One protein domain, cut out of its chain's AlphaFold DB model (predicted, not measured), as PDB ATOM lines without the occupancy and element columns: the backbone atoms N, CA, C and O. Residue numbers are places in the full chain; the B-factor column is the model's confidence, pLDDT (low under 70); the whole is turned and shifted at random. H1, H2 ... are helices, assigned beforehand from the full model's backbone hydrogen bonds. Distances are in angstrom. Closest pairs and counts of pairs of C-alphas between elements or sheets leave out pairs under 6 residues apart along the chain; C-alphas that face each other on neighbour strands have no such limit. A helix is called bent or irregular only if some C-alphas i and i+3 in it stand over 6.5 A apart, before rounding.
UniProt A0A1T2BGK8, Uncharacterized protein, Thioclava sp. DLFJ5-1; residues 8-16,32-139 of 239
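AT A GLANCE: This is residues 8 to 16 and 32 to 139 of the 239 residues of an uncharacterized protein of Thioclava sp. DLFJ5-1 (UniProt A0A1T2BGK8). Four crossed helices, H2, H3, H4 and H6, make a compact core, with H2 touching the other three and H6 nearest the middle of the whole. The short H1 and H5 lie side by side next to H2, H7 packs on the last residues of H6, and the long link from H6 to H7 reaches outward as a loop about Leu 121. The printed part has 117 residues with seven named helices, H1 to H7 in order along the chain, and no named strand; its class is all helix. It is compact, with a radius of gyration of the C-alphas of 13.8 A and spans of 44 by 35 by 28 A.

HOW THE PARTS SIT: H1, residues 8 to 13, touches H5, residues 86 to 92, at a shallow tilt of 31 degrees, opposite ways; the closest C-alphas are those of Ala 13 and Ala 87, 6.5 A apart. H2, residues 36 to 46, is the hub and touches five helices. H1 touches it about perpendicular, at 79 degrees, with the C-alphas of Leu 12 and Cys 46 closest at 6.8 A. H3, residues 53 to 66, touches H2 about perpendicular, at 85 degrees, closest at the C-alphas of Leu 39 and Ala 56, 6.2 A. H4, residues 70 to 81, touches H2 at a steep tilt of 60 degrees, the same way, closest at the C-alphas of Val 41 and Ala 78, 5.9 A. H6, residues 95 to 110, touches H2 with residues 101 to 108 alone, about perpendicular at 82 degrees; the C-alphas of Cys 46 and Ala 105 are closest, 6.3 A. H6 has a kink of 28 degrees near residue 104 and is irregular, but only just: C-alphas 104 and 107 are 6.53 A apart. H7, residues 134 to 137, touches H6 at residues 108 to 110 alone, closest at the C-alphas of Tyr 109 and Gln 134, 4.6 A, and is apart from H2. Every O i to N i+4 pair is within hydrogen-bond range in H1, H2, H3, H4 and H5, and 10 of 12 in H6; H7 is too short for such a pair.

IN THESE COORDINATES: H1 begins at C-alpha 8, (-19.157, 13.295, 16.838). H2 is 15.3 A long, H3 19.9 A, H4 16.6 A and H6 21.7 A. H7 ends at C-alpha 137, (-16.559, 0.275, 4.215).

THE WHOLE: The C-alphas farthest apart are those of Gly 83 and Leu 121, 45.2 A. Residues 17 to 31 are not printed, and C-alphas 16 and 32 are 29.0 A apart across the cut. The link from H6 to H7, residues 111 to 133, is long. The mean pLDDT of the printed part is 89.7; residues 12 to 16 and residue 32 are under 70.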
ATOM      1  N   PHE A   8     -19.053  14.267  17.927       79.00
ATOM      2  CA  PHE A   8     -19.157  13.295  16.838       79.00
ATOM      3  C   PHE A   8     -18.060  13.504  15.783       79.00
ATOM      4  O   PHE A   8     -17.388  12.543  15.415       79.00
ATOM      5  N   LEU A   9     -17.806  14.751  15.363       79.25
ATOM      6  CA  LEU A   9     -16.712  15.059  14.430       79.25
ATOM      7  C   LEU A   9     -15.330  14.734  15.020       79.25
ATOM      8  O   LEU A   9     -14.475  14.202  14.318       79.25
ATOM      9  N   ILE A  10     -15.118  14.994  16.313       76.00
ATOM     10  CA  ILE A  10     -13.871  14.635  17.008       76.00
ATOM     11  C   ILE A  10     -13.717  13.109  17.121       76.00
ATOM     12  O   ILE A  10     -12.624  12.585  16.926       76.00
ATOM     13  N   ALA A  11     -14.796  12.364  17.371       72.25
ATOM     14  CA  ALA A  11     -14.757  10.899  17.369       72.25
ATOM     15  C   ALA A  11     -14.412  10.342  15.975       72.25
ATOM     16  O   ALA A  11     -13.624   9.405  15.855       72.25
ATOM     17  N   LEU A  12     -14.918  10.983  14.918       65.56
ATOM     18  CA  LEU A  12     -14.518  10.740  13.528       65.56
ATOM     19  C   LEU A  12     -13.033  11.046  13.279       65.56
ATOM     20  O   LEU A  12     -12.424  10.511  12.348       65.56
ATOM     21  N   ALA A  13     -12.451  11.933  14.093       58.75
ATOM     22  CA  ALA A  13     -11.073  12.364  13.950       58.75
ATOM     23  C   ALA A  13     -10.052  11.266  14.270       58.75
ATOM     24  O   ALA A  13      -9.004  11.188  13.632       58.75
ATOM     25  N   GLY A  14     -10.394  10.374  15.200       56.34
ATOM     26  CA  GLY A  14      -9.499   9.322  15.681       56.34
ATOM     27  C   GLY A  14      -9.389   8.083  14.789       56.34
ATOM     28  O   GLY A  14      -8.532   7.241  15.041       56.34
ATOM     29  N   THR A  15     -10.228   7.931  13.758       54.06
ATOM     30  CA  THR A  15     -10.219   6.716  12.926       54.06
ATOM     31  C   THR A  15      -9.368   6.912  11.674       54.06
ATOM     32  O   THR A  15      -9.840   7.495  10.701       54.06
ATOM     33  N   VAL A  16      -8.132   6.411  11.688       48.72
ATOM     34  CA  VAL A  16      -7.294   6.278  10.486       48.72
ATOM     35  C   VAL A  16      -7.725   5.007   9.742       48.72
ATOM     36  O   VAL A  16      -7.643   3.926  10.329       48.72
ATOM     37  N   ALA A  32     -18.683  17.394 -13.931       69.31
ATOM     38  CA  ALA A  32     -17.529  18.277 -13.836       69.31
ATOM     39  C   ALA A  32     -16.651  17.853 -12.647       69.31
ATOM     40  O   ALA A  32     -17.164  17.366 -11.639       69.31
ATOM     41  N   ALA A  33     -15.332  18.000 -12.778       82.88
ATOM     42  CA  ALA A  33     -14.413  17.686 -11.688       82.88
ATOM     43  C   ALA A  33     -14.824  18.445 -10.411       82.88
ATOM     44  O   ALA A  33     -15.260  19.594 -10.527       82.88
ATOM     45  N   PRO A  34     -14.683  17.833  -9.217       89.88
ATOM     46  CA  PRO A  34     -14.979  18.547  -7.986       89.88
ATOM     47  C   PRO A  34     -14.009  19.716  -7.828       89.88
ATOM     48  O   PRO A  34     -12.880  19.663  -8.334       89.88
ATOM     49  N   SER A  35     -14.401  20.737  -7.075       92.31
ATOM     50  CA  SER A  35     -13.446  21.743  -6.639       92.31
ATOM     51  C   SER A  35     -12.388  21.107  -5.731       92.31
ATOM     52  O   SER A  35     -12.663  20.226  -4.907       92.31
ATOM     53  N   ASP A  36     -11.144  21.572  -5.863       92.06
ATOM     54  CA  ASP A  36     -10.049  21.110  -5.005       92.06
ATOM     55  C   ASP A  36     -10.328  21.436  -3.528       92.06
ATOM     56  O   ASP A  36      -9.992  20.647  -2.642       92.06
ATOM     57  N   ALA A  37     -11.009  22.560  -3.270       92.75
ATOM     58  CA  ALA A  37     -11.465  22.953  -1.942       92.75
ATOM     59  C   ALA A  37     -12.431  21.917  -1.352       92.75
ATOM     60  O   ALA A  37     -12.212  21.448  -0.233       92.75
ATOM     61  N   PHE A  38     -13.450  21.498  -2.113       96.50
ATOM     62  CA  PHE A  38     -14.422  20.510  -1.654       96.50
ATOM     63  C   PHE A  38     -13.766  19.172  -1.322       96.50
ATOM     64  O   PHE A  38     -14.020  18.594  -0.260       96.50
ATOM     65  N   LEU A  39     -12.894  18.680  -2.205       95.12
ATOM     66  CA  LEU A  39     -12.207  17.412  -1.988       95.12
ATOM     67  C   LEU A  39     -11.257  17.480  -0.785       95.12
ATOM     68  O   LEU A  39     -11.234  16.554   0.024       95.12
ATOM     69  N   SER A  40     -10.499  18.571  -0.644       93.19
ATOM     70  CA  SER A  40      -9.591  18.786   0.488       93.19
ATOM     71  C   SER A  40     -10.346  18.806   1.822       93.19
ATOM     72  O   SER A  40     -10.034  18.035   2.732       93.19
ATOM     73  N   VAL A  41     -11.413  19.606   1.905       94.88
ATOM     74  CA  VAL A  41     -12.272  19.701   3.092       94.88
ATOM     75  C   VAL A  41     -12.948  18.362   3.394       94.88
ATOM     76  O   VAL A  41     -12.960  17.929   4.543       94.88
ATOM     77  N   SER A  42     -13.445  17.654   2.377       95.81
ATOM     78  CA  SER A  42     -14.053  16.327   2.543       95.81
ATOM     79  C   SER A  42     -13.086  15.322   3.167       95.81
ATOM     80  O   SER A  42     -13.456  14.616   4.110       95.81
ATOM     81  N   ARG A  43     -11.837  15.277   2.685       93.69
ATOM     82  CA  ARG A  43     -10.783  14.406   3.233       93.69
ATOM     83  C   ARG A  43     -10.453  14.777   4.670       93.69
ATOM     84  O   ARG A  43     -10.414  13.897   5.531       93.69
ATOM     85  N   ALA A  44     -10.307  16.073   4.940       92.06
ATOM     86  CA  ALA A  44     -10.024  16.585   6.272       92.06
ATOM     87  C   ALA A  44     -11.160  16.289   7.261       92.06
ATOM     88  O   ALA A  44     -10.897  15.886   8.387       92.06
ATOM     89  N   ILE A  45     -12.428  16.415   6.874       93.69
ATOM     90  CA  ILE A  45     -13.557  16.102   7.761       93.69
ATOM     91  C   ILE A  45     -13.661  14.593   7.983       93.69
ATOM     92  O   ILE A  45     -13.771  14.141   9.123       93.69
ATOM     93  N   CYS A  46     -13.578  13.802   6.912       91.31
ATOM     94  CA  CYS A  46     -13.763  12.354   6.985       91.31
ATOM     95  C   CYS A  46     -12.566  11.603   7.576       91.31
ATOM     96  O   CYS A  46     -12.743  10.479   8.043       91.31
ATOM     97  N   GLY A  47     -11.367  12.196   7.553       89.25
ATOM     98  CA  GLY A  47     -10.131  11.519   7.949       89.25
ATOM     99  C   GLY A  47      -9.720  10.423   6.974       89.25
ATOM    100  O   GLY A  47      -9.195   9.397   7.391       89.25
ATOM    101  N   ASN A  48     -10.030  10.602   5.692       88.69
ATOM    102  CA  ASN A  48      -9.768   9.619   4.652       88.69
ATOM    103  C   ASN A  48      -9.201  10.338   3.430       88.69
ATOM    104  O   ASN A  48      -9.915  11.106   2.797       88.69
ATOM    105  N   ASP A  49      -7.945  10.079   3.078       88.81
ATOM    106  CA  ASP A  49      -7.302  10.709   1.918       88.81
ATOM    107  C   ASP A  49      -7.675  10.034   0.589       88.81
ATOM    108  O   ASP A  49      -7.520  10.617  -0.488       88.81
ATOM    109  N   SER A  50      -8.223   8.820   0.647       89.12
ATOM    110  CA  SER A  50      -8.578   8.000  -0.514       89.12
ATOM    111  C   SER A  50      -9.992   8.258  -1.053       89.12
ATOM    112  O   SER A  50     -10.495   7.455  -1.833       89.12
ATOM    113  N   LEU A  51     -10.641   9.368  -0.676       92.12
ATOM    114  CA  LEU A  51     -11.949   9.740  -1.235       92.12
ATOM    115  C   LEU A  51     -11.871   9.941  -2.755       92.12
ATOM    116  O   LEU A  51     -10.956  10.610  -3.259       92.12
ATOM    117  N   SER A  52     -12.838   9.366  -3.477       92.50
ATOM    118  CA  SER A  52     -12.875   9.404  -4.936       92.50
ATOM    119  C   SER A  52     -13.270  10.792  -5.446       92.50
ATOM    120  O   SER A  52     -14.134  11.474  -4.892       92.50
ATOM    121  N   LYS A  53     -12.643  11.226  -6.545       93.25
ATOM    122  CA  LYS A  53     -12.990  12.505  -7.185       93.25
ATOM    123  C   LYS A  53     -14.384  12.470  -7.810       93.25
ATOM    124  O   LYS A  53     -15.061  13.488  -7.847       93.25
ATOM    125  N   GLU A  54     -14.804  11.305  -8.294       92.06
ATOM    126  CA  GLU A  54     -16.098  11.134  -8.948       92.06
ATOM    127  C   GLU A  54     -17.253  11.269  -7.951       92.06
ATOM    128  O   GLU A  54     -18.180  12.044  -8.184       92.06
ATOM    129  N   THR A  55     -17.185  10.583  -6.805       93.81
ATOM    130  CA  THR A  55     -18.191  10.746  -5.751       93.81
ATOM    131  C   THR A  55     -18.132  12.141  -5.148       93.81
ATOM    132  O   THR A  55     -19.185  12.724  -4.902       93.81
ATOM    133  N   ALA A  56     -16.939  12.728  -5.006       95.69
ATOM    134  CA  ALA A  56     -16.817  14.111  -4.561       95.69
ATOM    135  C   ALA A  56     -17.557  15.088  -5.492       95.69
ATOM    136  O   ALA A  56     -18.325  15.906  -4.999       95.69
ATOM    137  N   ALA A  57     -17.404  14.959  -6.815       94.69
ATOM    138  CA  ALA A  57     -18.104  15.807  -7.786       94.69
ATOM    139  C   ALA A  57     -19.628  15.695  -7.672       94.69
ATOM    140  O   ALA A  57     -20.341  16.696  -7.710       94.69
ATOM    141  N   ARG A  58     -20.137  14.466  -7.515       95.00
ATOM    142  CA  ARG A  58     -21.576  14.229  -7.349       95.00
ATOM    143  C   ARG A  58     -22.094  14.854  -6.059       95.00
ATOM    144  O   ARG A  58     -23.114  15.532  -6.093       95.00
ATOM    145  N   ILE A  59     -21.391  14.650  -4.945       96.19
ATOM    146  CA  ILE A  59     -21.789  15.213  -3.651       96.19
ATOM    147  C   ILE A  59     -21.759  16.740  -3.698       96.19
ATOM    148  O   ILE A  59     -22.720  17.373  -3.272       96.19
ATOM    149  N   GLU A  60     -20.691  17.335  -4.227       96.25
ATOM    150  CA  GLU A  60     -20.566  18.789  -4.338       96.25
ATOM    151  C   GLU A  60     -21.709  19.389  -5.159       96.25
ATOM    152  O   GLU A  60     -22.317  20.372  -4.737       96.25
ATOM    153  N   LYS A  61     -22.053  18.758  -6.288       95.31
ATOM    154  CA  LYS A  61     -23.204  19.157  -7.097       95.31
ATOM    155  C   LYS A  61     -24.497  19.124  -6.276       95.31
ATOM    156  O   LYS A  61     -25.177  20.143  -6.206       95.31
ATOM    157  N   LEU A  62     -24.802  17.998  -5.631       95.31
ATOM    158  CA  LEU A  62     -26.031  17.838  -4.842       95.31
ATOM    159  C   LEU A  62     -26.122  18.864  -3.703       95.31
ATOM    160  O   LEU A  62     -27.164  19.480  -3.503       95.31
ATOM    161  N   LEU A  63     -25.020  19.103  -2.987       95.44
ATOM    162  CA  LEU A  63     -24.981  20.095  -1.910       95.44
ATOM    163  C   LEU A  63     -25.102  21.531  -2.434       95.44
ATOM    164  O   LEU A  63     -25.700  22.369  -1.770       95.44
ATOM    165  N   SER A  64     -24.570  21.823  -3.624       94.50
ATOM    166  CA  SER A  64     -24.716  23.143  -4.247       94.50
ATOM    167  C   SER A  64     -26.147  23.443  -4.706       94.50
ATOM    168  O   SER A  64     -26.539  24.609  -4.755       94.50
ATOM    169  N   GLU A  65     -26.918  22.402  -5.035       93.00
ATOM    170  CA  GLU A  65     -28.328  22.499  -5.418       93.00
ATOM    171  C   GLU A  65     -29.239  22.655  -4.186       93.00
ATOM    172  O   GLU A  65     -30.226  23.389  -4.251       93.00
ATOM    173  N   ASP A  66     -28.887  22.018  -3.066       90.12
ATOM    174  CA  ASP A  66     -29.653  22.042  -1.810       90.12
ATOM    175  C   ASP A  66     -29.351  23.282  -0.942       90.12
ATOM    176  O   ASP A  66     -30.247  23.915  -0.377       90.12
ATOM    177  N   GLU A  67     -28.082  23.697  -0.864       88.94
ATOM    178  CA  GLU A  67     -27.653  24.808  -0.017       88.94
ATOM    179  C   GLU A  67     -27.373  26.096  -0.802       88.94
ATOM    180  O   GLU A  67     -26.351  26.266  -1.473       88.94
ATOM    181  N   ALA A  68     -28.213  27.110  -0.584       91.69
ATOM    182  CA  ALA A  68     -27.936  28.453  -1.079       91.69
ATOM    183  C   ALA A  68     -26.585  28.981  -0.551       91.69
ATOM    184  O   ALA A  68     -26.293  28.941   0.652       91.69
ATOM    185  N   GLY A  69     -25.763  29.504  -1.467       92.62
ATOM    186  CA  GLY A  69     -24.452  30.070  -1.147       92.62
ATOM    187  C   GLY A  69     -23.388  29.040  -0.752       92.62
ATOM    188  O   GLY A  69     -22.388  29.432  -0.152       92.62
ATOM    189  N   PHE A  70     -23.586  27.757  -1.079       94.88
ATOM    190  CA  PHE A  70     -22.680  26.662  -0.714       94.88
ATOM    191  C   PHE A  70     -21.201  26.973  -0.977       94.88
ATOM    192  O   PHE A  70     -20.389  26.834  -0.072       94.88
ATOM    193  N   ALA A  71     -20.855  27.478  -2.167       92.81
ATOM    194  CA  ALA A  71     -19.468  27.782  -2.530       92.81
ATOM    195  C   ALA A  71     -18.784  28.754  -1.545       92.81
ATOM    196  O   ALA A  71     -17.698  28.475  -1.051       92.81
ATOM    197  N   GLY A  72     -19.452  29.852  -1.171       93.12
ATOM    198  CA  GLY A  72     -18.883  30.815  -0.222       93.12
ATOM    199  C   GLY A  72     -18.770  30.257   1.200       93.12
ATOM    200  O   GLY A  72     -17.819  30.561   1.923       93.12
ATOM    201  N   LYS A  73     -19.717  29.402   1.608       95.62
ATOM    202  CA  LYS A  73     -19.634  28.694   2.891       95.62
ATOM    203  C   LYS A  73     -18.482  27.681   2.895       95.62
ATOM    204  O   LYS A  73     -17.777  27.573   3.897       95.62
ATOM    205  N   LEU A  74     -18.278  26.977   1.780       95.81
ATOM    206  CA  LEU A  74     -17.187  26.028   1.585       95.81
ATOM    207  C   LEU A  74     -15.827  26.728   1.655       95.81
ATOM    208  O   LEU A  74     -14.952  26.229   2.353       95.81
ATOM    209  N   ASP A  75     -15.668  27.896   1.032       94.06
ATOM    210  CA  ASP A  75     -14.440  28.697   1.144       94.06
ATOM    211  C   ASP A  75     -14.161  29.089   2.602       94.06
ATOM    212  O   ASP A  75     -13.044  28.952   3.105       94.06
ATOM    213  N   GLY A  76     -15.198  29.529   3.322       93.06
ATOM    214  CA  GLY A  76     -15.104  29.830   4.751       93.06
ATOM    215  C   GLY A  76     -14.700  28.616   5.592       93.06
ATOM    216  O   GLY A  76     -13.952  28.759   6.561       93.06
ATOM    217  N   LEU A  77     -15.169  27.423   5.225       95.12
ATOM    218  CA  LEU A  77     -14.796  26.175   5.881       95.12
ATOM    219  C   LEU A  77     -13.370  25.744   5.514       95.12
ATOM    220  O   LEU A  77     -12.611  25.386   6.406       95.12
ATOM    221  N   ALA A  78     -12.963  25.849   4.250       94.25
ATOM    222  CA  ALA A  78     -11.601  25.557   3.803       94.25
ATOM    223  C   ALA A  78     -10.572  26.423   4.542       94.25
ATOM    224  O   ALA A  78      -9.605  25.900   5.096       94.25
ATOM    225  N   ASN A  79     -10.846  27.723   4.676       93.12
ATOM    226  CA  ASN A  79     -10.019  28.645   5.460       93.12
ATOM    227  C   ASN A  79      -9.937  28.261   6.947       93.12
ATOM    228  O   ASN A  79      -8.944  28.551   7.609       93.12
ATOM    229  N   ALA A  80     -10.966  27.612   7.499       92.38
ATOM    230  CA  ALA A  80     -10.939  27.166   8.889       92.38
ATOM    231  C   ALA A  80      -9.966  25.996   9.116       92.38
ATOM    232  O   ALA A  80      -9.449  25.868  10.231       92.38
ATOM    233  N   PHE A  81      -9.717  25.190   8.077       90.69
ATOM    234  CA  PHE A  81      -8.776  24.065   8.069       90.69
ATOM    235  C   PHE A  81      -7.362  24.448   7.609       90.69
ATOM    236  O   PHE A  81      -6.420  23.717   7.909       90.69
ATOM    237  N   ASP A  82      -7.195  25.575   6.913       91.12
ATOM    238  CA  ASP A  82      -5.905  25.978   6.353       91.12
ATOM    239  C   ASP A  82      -4.813  26.133   7.426       91.12
ATOM    240  O   ASP A  82      -5.003  26.770   8.465       91.12
ATOM    241  N   GLY A  83      -3.662  25.499   7.183       82.81
ATOM    242  CA  GLY A  83      -2.493  25.526   8.066       82.81
ATOM    243  C   GLY A  83      -2.680  24.924   9.469       82.81
ATOM    244  O   GLY A  83      -1.772  25.052  10.293       82.81
ATOM    245  N   LYS A  84      -3.818  24.282   9.769       86.31
ATOM    246  CA  LYS A  84      -4.103  23.696  11.089       86.31
ATOM    247  C   LYS A  84      -4.043  22.174  11.070       86.31
ATOM    248  O   LYS A  84      -4.382  21.526  10.084       86.31
ATOM    249  N   ASP A  85      -3.689  21.603  12.220       89.56
ATOM    250  CA  ASP A  85      -3.979  20.197  12.484       89.56
ATOM    251  C   ASP A  85      -5.496  19.954  12.451       89.56
ATOM    252  O   ASP A  85      -6.287  20.796  12.891       89.56
ATOM    253  N   ARG A  86      -5.902  18.785  11.955       86.75
ATOM    254  CA  ARG A  86      -7.309  18.421  11.766       86.75
ATOM    255  C   ARG A  86      -8.126  18.531  13.053       86.75
ATOM    256  O   ARG A  86      -9.241  19.052  13.009       86.75
ATOM    257  N   ALA A  87      -7.610  18.040  14.182       88.44
ATOM    258  CA  ALA A  87      -8.355  18.063  15.439       88.44
ATOM    259  C   ALA A  87      -8.564  19.508  15.911       88.44
ATOM    260  O   ALA A  87      -9.685  19.903  16.228       88.44
ATOM    261  N   ALA A  88      -7.508  20.322  15.838       89.38
ATOM    262  CA  ALA A  88      -7.572  21.741  16.173       89.38
ATOM    263  C   ALA A  88      -8.511  22.526  15.236       89.38
ATOM    264  O   ALA A  88      -9.247  23.407  15.685       89.38
ATOM    265  N   ALA A  89      -8.526  22.200  13.939       90.25
ATOM    266  CA  ALA A  89      -9.443  22.801  12.976       90.25
ATOM    267  C   ALA A  89     -10.903  22.517  13.352       90.25
ATOM    268  O   ALA A  89     -11.677  23.466  13.499       90.25
ATOM    269  N   ILE A  90     -11.246  21.245  13.602       91.44
ATOM    270  CA  ILE A  90     -12.595  20.801  13.998       91.44
ATOM    271  C   ILE A  90     -13.045  21.470  15.305       91.44
ATOM    272  O   ILE A  90     -14.184  21.929  15.407       91.44
ATOM    273  N   GLU A  91     -12.160  21.578  16.298       90.88
ATOM    274  CA  GLU A  91     -12.462  22.254  17.567       90.88
ATOM    275  C   GLU A  91     -12.685  23.764  17.419       90.88
ATOM    276  O   GLU A  91     -13.363  24.375  18.250       90.88
ATOM    277  N   SER A  92     -12.140  24.377  16.367       91.06
ATOM    278  CA  SER A  92     -12.257  25.816  16.116       91.06
ATOM    279  C   SER A  92     -13.460  26.217  15.256       91.06
ATOM    280  O   SER A  92     -13.712  27.412  15.113       91.06
ATOM    281  N   LEU A  93     -14.210  25.256  14.702       94.19
ATOM    282  CA  LEU A  93     -15.346  25.541  13.818       94.19
ATOM    283  C   LEU A  93     -16.481  26.251  14.560       94.19
ATOM    284  O   LEU A  93     -16.864  25.841  15.657       94.19
ATOM    285  N   SER A  94     -17.078  27.266  13.937       95.62
ATOM    286  CA  SER A  94     -18.349  27.828  14.406       95.62
ATOM    287  C   SER A  94     -19.491  26.807  14.303       95.62
ATOM    288  O   SER A  94     -19.348  25.754  13.674       95.62
ATOM    289  N   ASP A  95     -20.649  27.108  14.890       94.12
ATOM    290  CA  ASP A  95     -21.822  26.226  14.810       94.12
ATOM    291  C   ASP A  95     -22.319  26.049  13.363       94.12
ATOM    292  O   ASP A  95     -22.646  24.934  12.944       94.12
ATOM    293  N   ASP A  96     -22.292  27.120  12.568       93.62
ATOM    294  CA  ASP A  96     -22.659  27.085  11.147       93.62
ATOM    295  C   ASP A  96     -21.656  26.259  10.335       93.62
ATOM    296  O   ASP A  96     -22.043  25.413   9.529       93.62
ATOM    297  N   GLN A  97     -20.355  26.435  10.595       94.88
ATOM    298  CA  GLN A  97     -19.299  25.641   9.961       94.88
ATOM    299  C   GLN A  97     -19.367  24.169  10.367       94.88
ATOM    300  O   GLN A  97     -19.138  23.291   9.541       94.88
ATOM    301  N   THR A  98     -19.712  23.885  11.622       96.06
ATOM    302  CA  THR A  98     -19.930  22.521  12.119       96.06
ATOM    303  C   THR A  98     -21.125  21.882  11.415       96.06
ATOM    304  O   THR A  98     -21.067  20.715  11.032       96.06
ATOM    305  N   THR A  99     -22.197  22.646  11.207       94.88
ATOM    306  CA  THR A  99     -23.390  22.183  10.490       94.88
ATOM    307  C   THR A  99     -23.070  21.870   9.029       94.88
ATOM    308  O   THR A  99     -23.412  20.783   8.568       94.88
ATOM    309  N   LEU A 100     -22.337  22.750   8.340       95.56
ATOM    310  CA  LEU A 100     -21.862  22.502   6.975       95.56
ATOM    311  C   LEU A 100     -20.904  21.305   6.905       95.56
ATOM    312  O   LEU A 100     -21.002  20.462   6.021       95.56
ATOM    313  N   ALA A 101     -19.981  21.180   7.860       96.19
ATOM    314  CA  ALA A 101     -19.064  20.047   7.899       96.19
ATOM    315  C   ALA A 101     -19.819  18.716   8.047       96.19
ATOM    316  O   ALA A 101     -19.454  17.719   7.425       96.19
ATOM    317  N   LEU A 102     -20.902  18.700   8.831       95.81
ATOM    318  CA  LEU A 102     -21.783  17.541   8.950       95.81
ATOM    319  C   LEU A 102     -22.605  17.292   7.680       95.81
ATOM    320  O   LEU A 102     -22.777  16.126   7.323       95.81
ATOM    321  N   SER A 103     -23.084  18.334   6.986       95.38
ATOM    322  CA  SER A 103     -23.791  18.160   5.707       95.38
ATOM    323  C   SER A 103     -22.872  17.590   4.624       95.38
ATOM    324  O   SER A 103     -23.301  16.715   3.877       95.38
ATOM    325  N   ILE A 104     -21.584  17.957   4.628       96.62
ATOM    326  CA  ILE A 104     -20.543  17.356   3.776       96.62
ATOM    327  C   ILE A 104     -20.222  15.915   4.202       96.62
ATOM    328  O   ILE A 104     -20.113  15.031   3.354       96.62
ATOM    329  N   ALA A 105     -20.071  15.641   5.501       95.75
ATOM    330  CA  ALA A 105     -19.717  14.305   5.996       95.75
ATOM    331  C   ALA A 105     -20.827  13.269   5.766       95.75
ATOM    332  O   ALA A 105     -20.549  12.101   5.497       95.75
ATOM    333  N   LYS A 106     -22.092  13.683   5.879       95.38
ATOM    334  CA  LYS A 106     -23.263  12.804   5.781       95.38
ATOM    335  C   LYS A 106     -23.276  11.921   4.523       95.38
ATOM    336  O   LYS A 106     -23.332  10.704   4.696       95.38
ATOM    337  N   PRO A 107     -23.184  12.447   3.289       95.81
ATOM    338  CA  PRO A 107     -23.189  11.626   2.082       95.81
ATOM    339  C   PRO A 107     -21.957  10.723   1.965       95.81
ATOM    340  O   PRO A 107     -22.071   9.620   1.440       95.81
ATOM    341  N   TRP A 108     -20.806  11.117   2.518       95.94
ATOM    342  CA  TRP A 108     -19.633  10.242   2.580       95.94
ATOM    343  C   TRP A 108     -19.820   9.051   3.516       95.94
ATOM    344  O   TRP A 108     -19.252   7.989   3.275       95.94
ATOM    345  N   TYR A 109     -20.591   9.212   4.591       93.50
ATOM    346  CA  TYR A 109     -20.845   8.141   5.551       93.50
ATOM    347  C   TYR A 109     -22.044   7.281   5.170       93.50
ATOM    348  O   TYR A 109     -21.954   6.060   5.257       93.50
ATOM    349  N   LEU A 110     -23.144   7.905   4.753       93.44
ATOM    350  CA  LEU A 110     -24.439   7.251   4.550       93.44
ATOM    351  C   LEU A 110     -24.802   7.041   3.080       93.44
ATOM    352  O   LEU A 110     -25.701   6.257   2.792       93.44
ATOM    353  N   GLY A 111     -24.125   7.725   2.158       94.19
ATOM    354  CA  GLY A 111     -24.361   7.566   0.728       94.19
ATOM    355  C   GLY A 111     -25.430   8.476   0.119       94.19
ATOM    356  O   GLY A 111     -25.703   8.361  -1.073       94.19
ATOM    357  N   PHE A 112     -26.028   9.391   0.884       94.38
ATOM    358  CA  PHE A 112     -27.060  10.318   0.403       94.38
ATOM    359  C   PHE A 112     -26.968  11.700   1.072       94.38
ATOM    360  O   PHE A 112     -26.476  11.826   2.199       94.38
ATOM    361  N   THR A 113     -27.454  12.732   0.380       94.81
ATOM    362  CA  THR A 113     -27.724  14.080   0.921       94.81
ATOM    363  C   THR A 113     -29.198  14.198   1.333       94.81
ATOM    364  O   THR A 113     -29.945  13.229   1.214       94.81
ATOM    365  N   GLY A 114     -29.627  15.346   1.873       91.19
ATOM    366  CA  GLY A 114     -31.011  15.526   2.339       91.19
ATOM    367  C   GLY A 114     -31.372  14.585   3.489       91.19
ATOM    368  O   GLY A 114     -30.485  14.048   4.157       91.19
ATOM    369  N   SER A 115     -32.655  14.383   3.776       89.88
ATOM    370  CA  SER A 115     -33.150  13.612   4.921       89.88
ATOM    371  C   SER A 115     -34.249  12.625   4.511       89.88
ATOM    372  O   SER A 115     -35.419  13.003   4.434       89.88
ATOM    373  N   PRO A 116     -33.914  11.334   4.325       89.88
ATOM    374  CA  PRO A 116     -34.882  10.353   3.865       89.88
ATOM    375  C   PRO A 116     -35.986  10.162   4.902       89.88
ATOM    376  O   PRO A 116     -35.724  10.080   6.108       89.88
ATOM    377  N   SER A 117     -37.226  10.053   4.436       88.06
ATOM    378  CA  SER A 117     -38.389   9.897   5.304       88.06
ATOM    379  C   SER A 117     -39.308   8.795   4.801       88.06
ATOM    380  O   SER A 117     -40.003   8.929   3.802       88.06
ATOM    381  N   ALA A 118     -39.423   7.728   5.589       83.88
ATOM    382  CA  ALA A 118     -40.349   6.626   5.319       83.88
ATOM    383  C   ALA A 118     -41.839   7.001   5.498       83.88
ATOM    384  O   ALA A 118     -42.711   6.144   5.382       83.88
ATOM    385  N   ARG A 119     -42.143   8.257   5.858       89.50
ATOM    386  CA  ARG A 119     -43.498   8.711   6.221       89.50
ATOM    387  C   ARG A 119     -44.134   9.632   5.184       89.50
ATOM    388  O   ARG A 119     -45.314   9.947   5.325       89.50
ATOM    389  N   ILE A 120     -43.376  10.087   4.191       87.12
ATOM    390  CA  ILE A 120     -43.850  11.011   3.156       87.12
ATOM    391  C   ILE A 120     -43.512  10.463   1.772       87.12
ATOM    392  O   ILE A 120     -42.557   9.716   1.606       87.12
ATOM    393  N   LEU A 121     -44.323  10.822   0.777       85.44
ATOM    394  CA  LEU A 121     -44.172  10.323  -0.596       85.44
ATOM    395  C   LEU A 121     -42.990  10.948  -1.346       85.44
ATOM    396  O   LEU A 121     -42.534  10.385  -2.337       85.44
ATOM    397  N   LYS A 122     -42.542  12.129  -0.916       87.62
ATOM    398  CA  LYS A 122     -41.418  12.850  -1.506       87.62
ATOM    399  C   LYS A 122     -40.635  13.525  -0.391       87.62
ATOM    400  O   LYS A 122     -41.210  14.332   0.341       87.62
ATOM    401  N   ASP A 123     -39.363  13.183  -0.279       90.75
ATOM    402  CA  ASP A 123     -38.388  13.854   0.571       90.75
ATOM    403  C   ASP A 123     -37.352  14.598  -0.294       90.75
ATOM    404  O   ASP A 123     -37.534  14.761  -1.505       90.75
ATOM    405  N   ASP A 124     -36.334  15.143   0.364       90.31
ATOM    406  CA  ASP A 124     -35.190  15.860  -0.205       90.31
ATOM    407  C   ASP A 124     -33.950  14.956  -0.350       90.31
ATOM    408  O   ASP A 124     -32.855  15.449  -0.617       90.31
ATOM    409  N   ALA A 125     -34.084  13.643  -0.123       92.62
ATOM    410  CA  ALA A 125     -32.938  12.752  -0.098       92.62
ATOM    411  C   ALA A 125     -32.467  12.411  -1.513       92.62
ATOM    412  O   ALA A 125     -33.155  11.730  -2.270       92.62
ATOM    413  N   GLU A 126     -31.246  12.821  -1.837       94.50
ATOM    414  CA  GLU A 126     -30.614  12.518  -3.118       94.50
ATOM    415  C   GLU A 126     -29.463  11.533  -2.920       94.50
ATOM    416  O   GLU A 126     -28.616  11.667  -2.029       94.50
ATOM    417  N   PHE A 127     -29.434  10.499  -3.754       92.88
ATOM    418  CA  PHE A 127     -28.472   9.415  -3.629       92.88
ATOM    419  C   PHE A 127     -27.134   9.777  -4.285       92.88
ATOM    420  O   PHE A 127     -27.063  10.058  -5.481       92.88
ATOM    421  N   ALA A 128     -26.051   9.709  -3.511       92.94
ATOM    422  CA  ALA A 128     -24.702  10.035  -3.963       92.94
ATOM    423  C   ALA A 128     -23.873   8.782  -4.291       92.94
ATOM    424  O   ALA A 128     -23.248   8.703  -5.354       92.94
ATOM    425  N   THR A 129     -23.846   7.801  -3.383       91.06
ATOM    426  CA  THR A 129     -23.056   6.567  -3.520       91.06
ATOM    427  C   THR A 129     -23.566   5.462  -2.595       91.06
ATOM    428  O   THR A 129     -24.194   5.733  -1.582       91.06
ATOM    429  N   PHE A 130     -23.265   4.205  -2.912       89.06
ATOM    430  CA  PHE A 130     -23.516   3.070  -2.012       89.06
ATOM    431  C   PHE A 130     -22.218   2.350  -1.660       89.06
ATOM    432  O   PHE A 130     -21.908   2.174  -0.488       89.06
ATOM    433  N   LEU A 131     -21.422   1.986  -2.670       87.81
ATOM    434  CA  LEU A 131     -20.188   1.218  -2.468       87.81
ATOM    435  C   LEU A 131     -19.080   2.019  -1.770       87.81
ATOM    436  O   LEU A 131     -18.213   1.428  -1.133       87.81
ATOM    437  N   GLU A 132     -19.112   3.349  -1.877       88.69
ATOM    438  CA  GLU A 132     -18.110   4.232  -1.265       88.69
ATOM    439  C   GLU A 132     -18.593   4.864   0.052       88.69
ATOM    440  O   GLU A 132     -17.914   5.722   0.615       88.69
ATOM    441  N   ALA A 133     -19.764   4.454   0.554       90.81
ATOM    442  CA  ALA A 133     -20.282   4.932   1.829       90.81
ATOM    443  C   ALA A 133     -19.442   4.370   2.990       90.81
ATOM    444  O   ALA A 133     -19.433   3.167   3.264       90.81
ATOM    445  N   GLN A 134     -18.753   5.252   3.714       90.50
ATOM    446  CA  GLN A 134     -17.772   4.870   4.732       90.50
ATOM    447  C   GLN A 134     -18.367   4.095   5.907       90.50
ATOM    448  O   GLN A 134     -17.644   3.313   6.521       90.50
ATOM    449  N   ALA A 135     -19.654   4.282   6.228       87.69
ATOM    450  CA  ALA A 135     -20.296   3.486   7.272       87.69
ATOM    451  C   ALA A 135     -20.262   1.989   6.936       87.69
ATOM    452  O   ALA A 135     -20.097   1.179   7.841       87.69
ATOM    453  N   LEU A 136     -20.362   1.633   5.650       82.56
ATOM    454  CA  LEU A 136     -20.287   0.252   5.180       82.56
ATOM    455  C   LEU A 136     -18.834  -0.203   5.025       82.56
ATOM    456  O   LEU A 136     -18.475  -1.283   5.483       82.56
ATOM    457  N   THR A 137     -17.970   0.631   4.440       82.88
ATOM    458  CA  THR A 137     -16.559   0.275   4.215       82.88
ATOM    459  C   THR A 137     -15.794   0.026   5.519       82.88
ATOM    460  O   THR A 137     -14.916  -0.827   5.560       82.88
ATOM    461  N   LYS A 138     -16.121   0.735   6.608       83.38
ATOM    462  CA  LYS A 138     -15.435   0.574   7.904       83.38
ATOM    463  C   LYS A 138     -15.755  -0.742   8.621       83.38
ATOM    464  O   LYS A 138     -15.030  -1.089   9.544       83.38
ATOM    465  N   VAL A 139     -16.823  -1.434   8.226       83.19
ATOM    466  CA  VAL A 139     -17.259  -2.708   8.827       83.19
ATOM    467  C   VAL A 139     -17.298  -3.844   7.806       83.19
ATOM    468  O   VAL A 139     -17.859  -4.899   8.088       83.19
TER     469      VAL A 139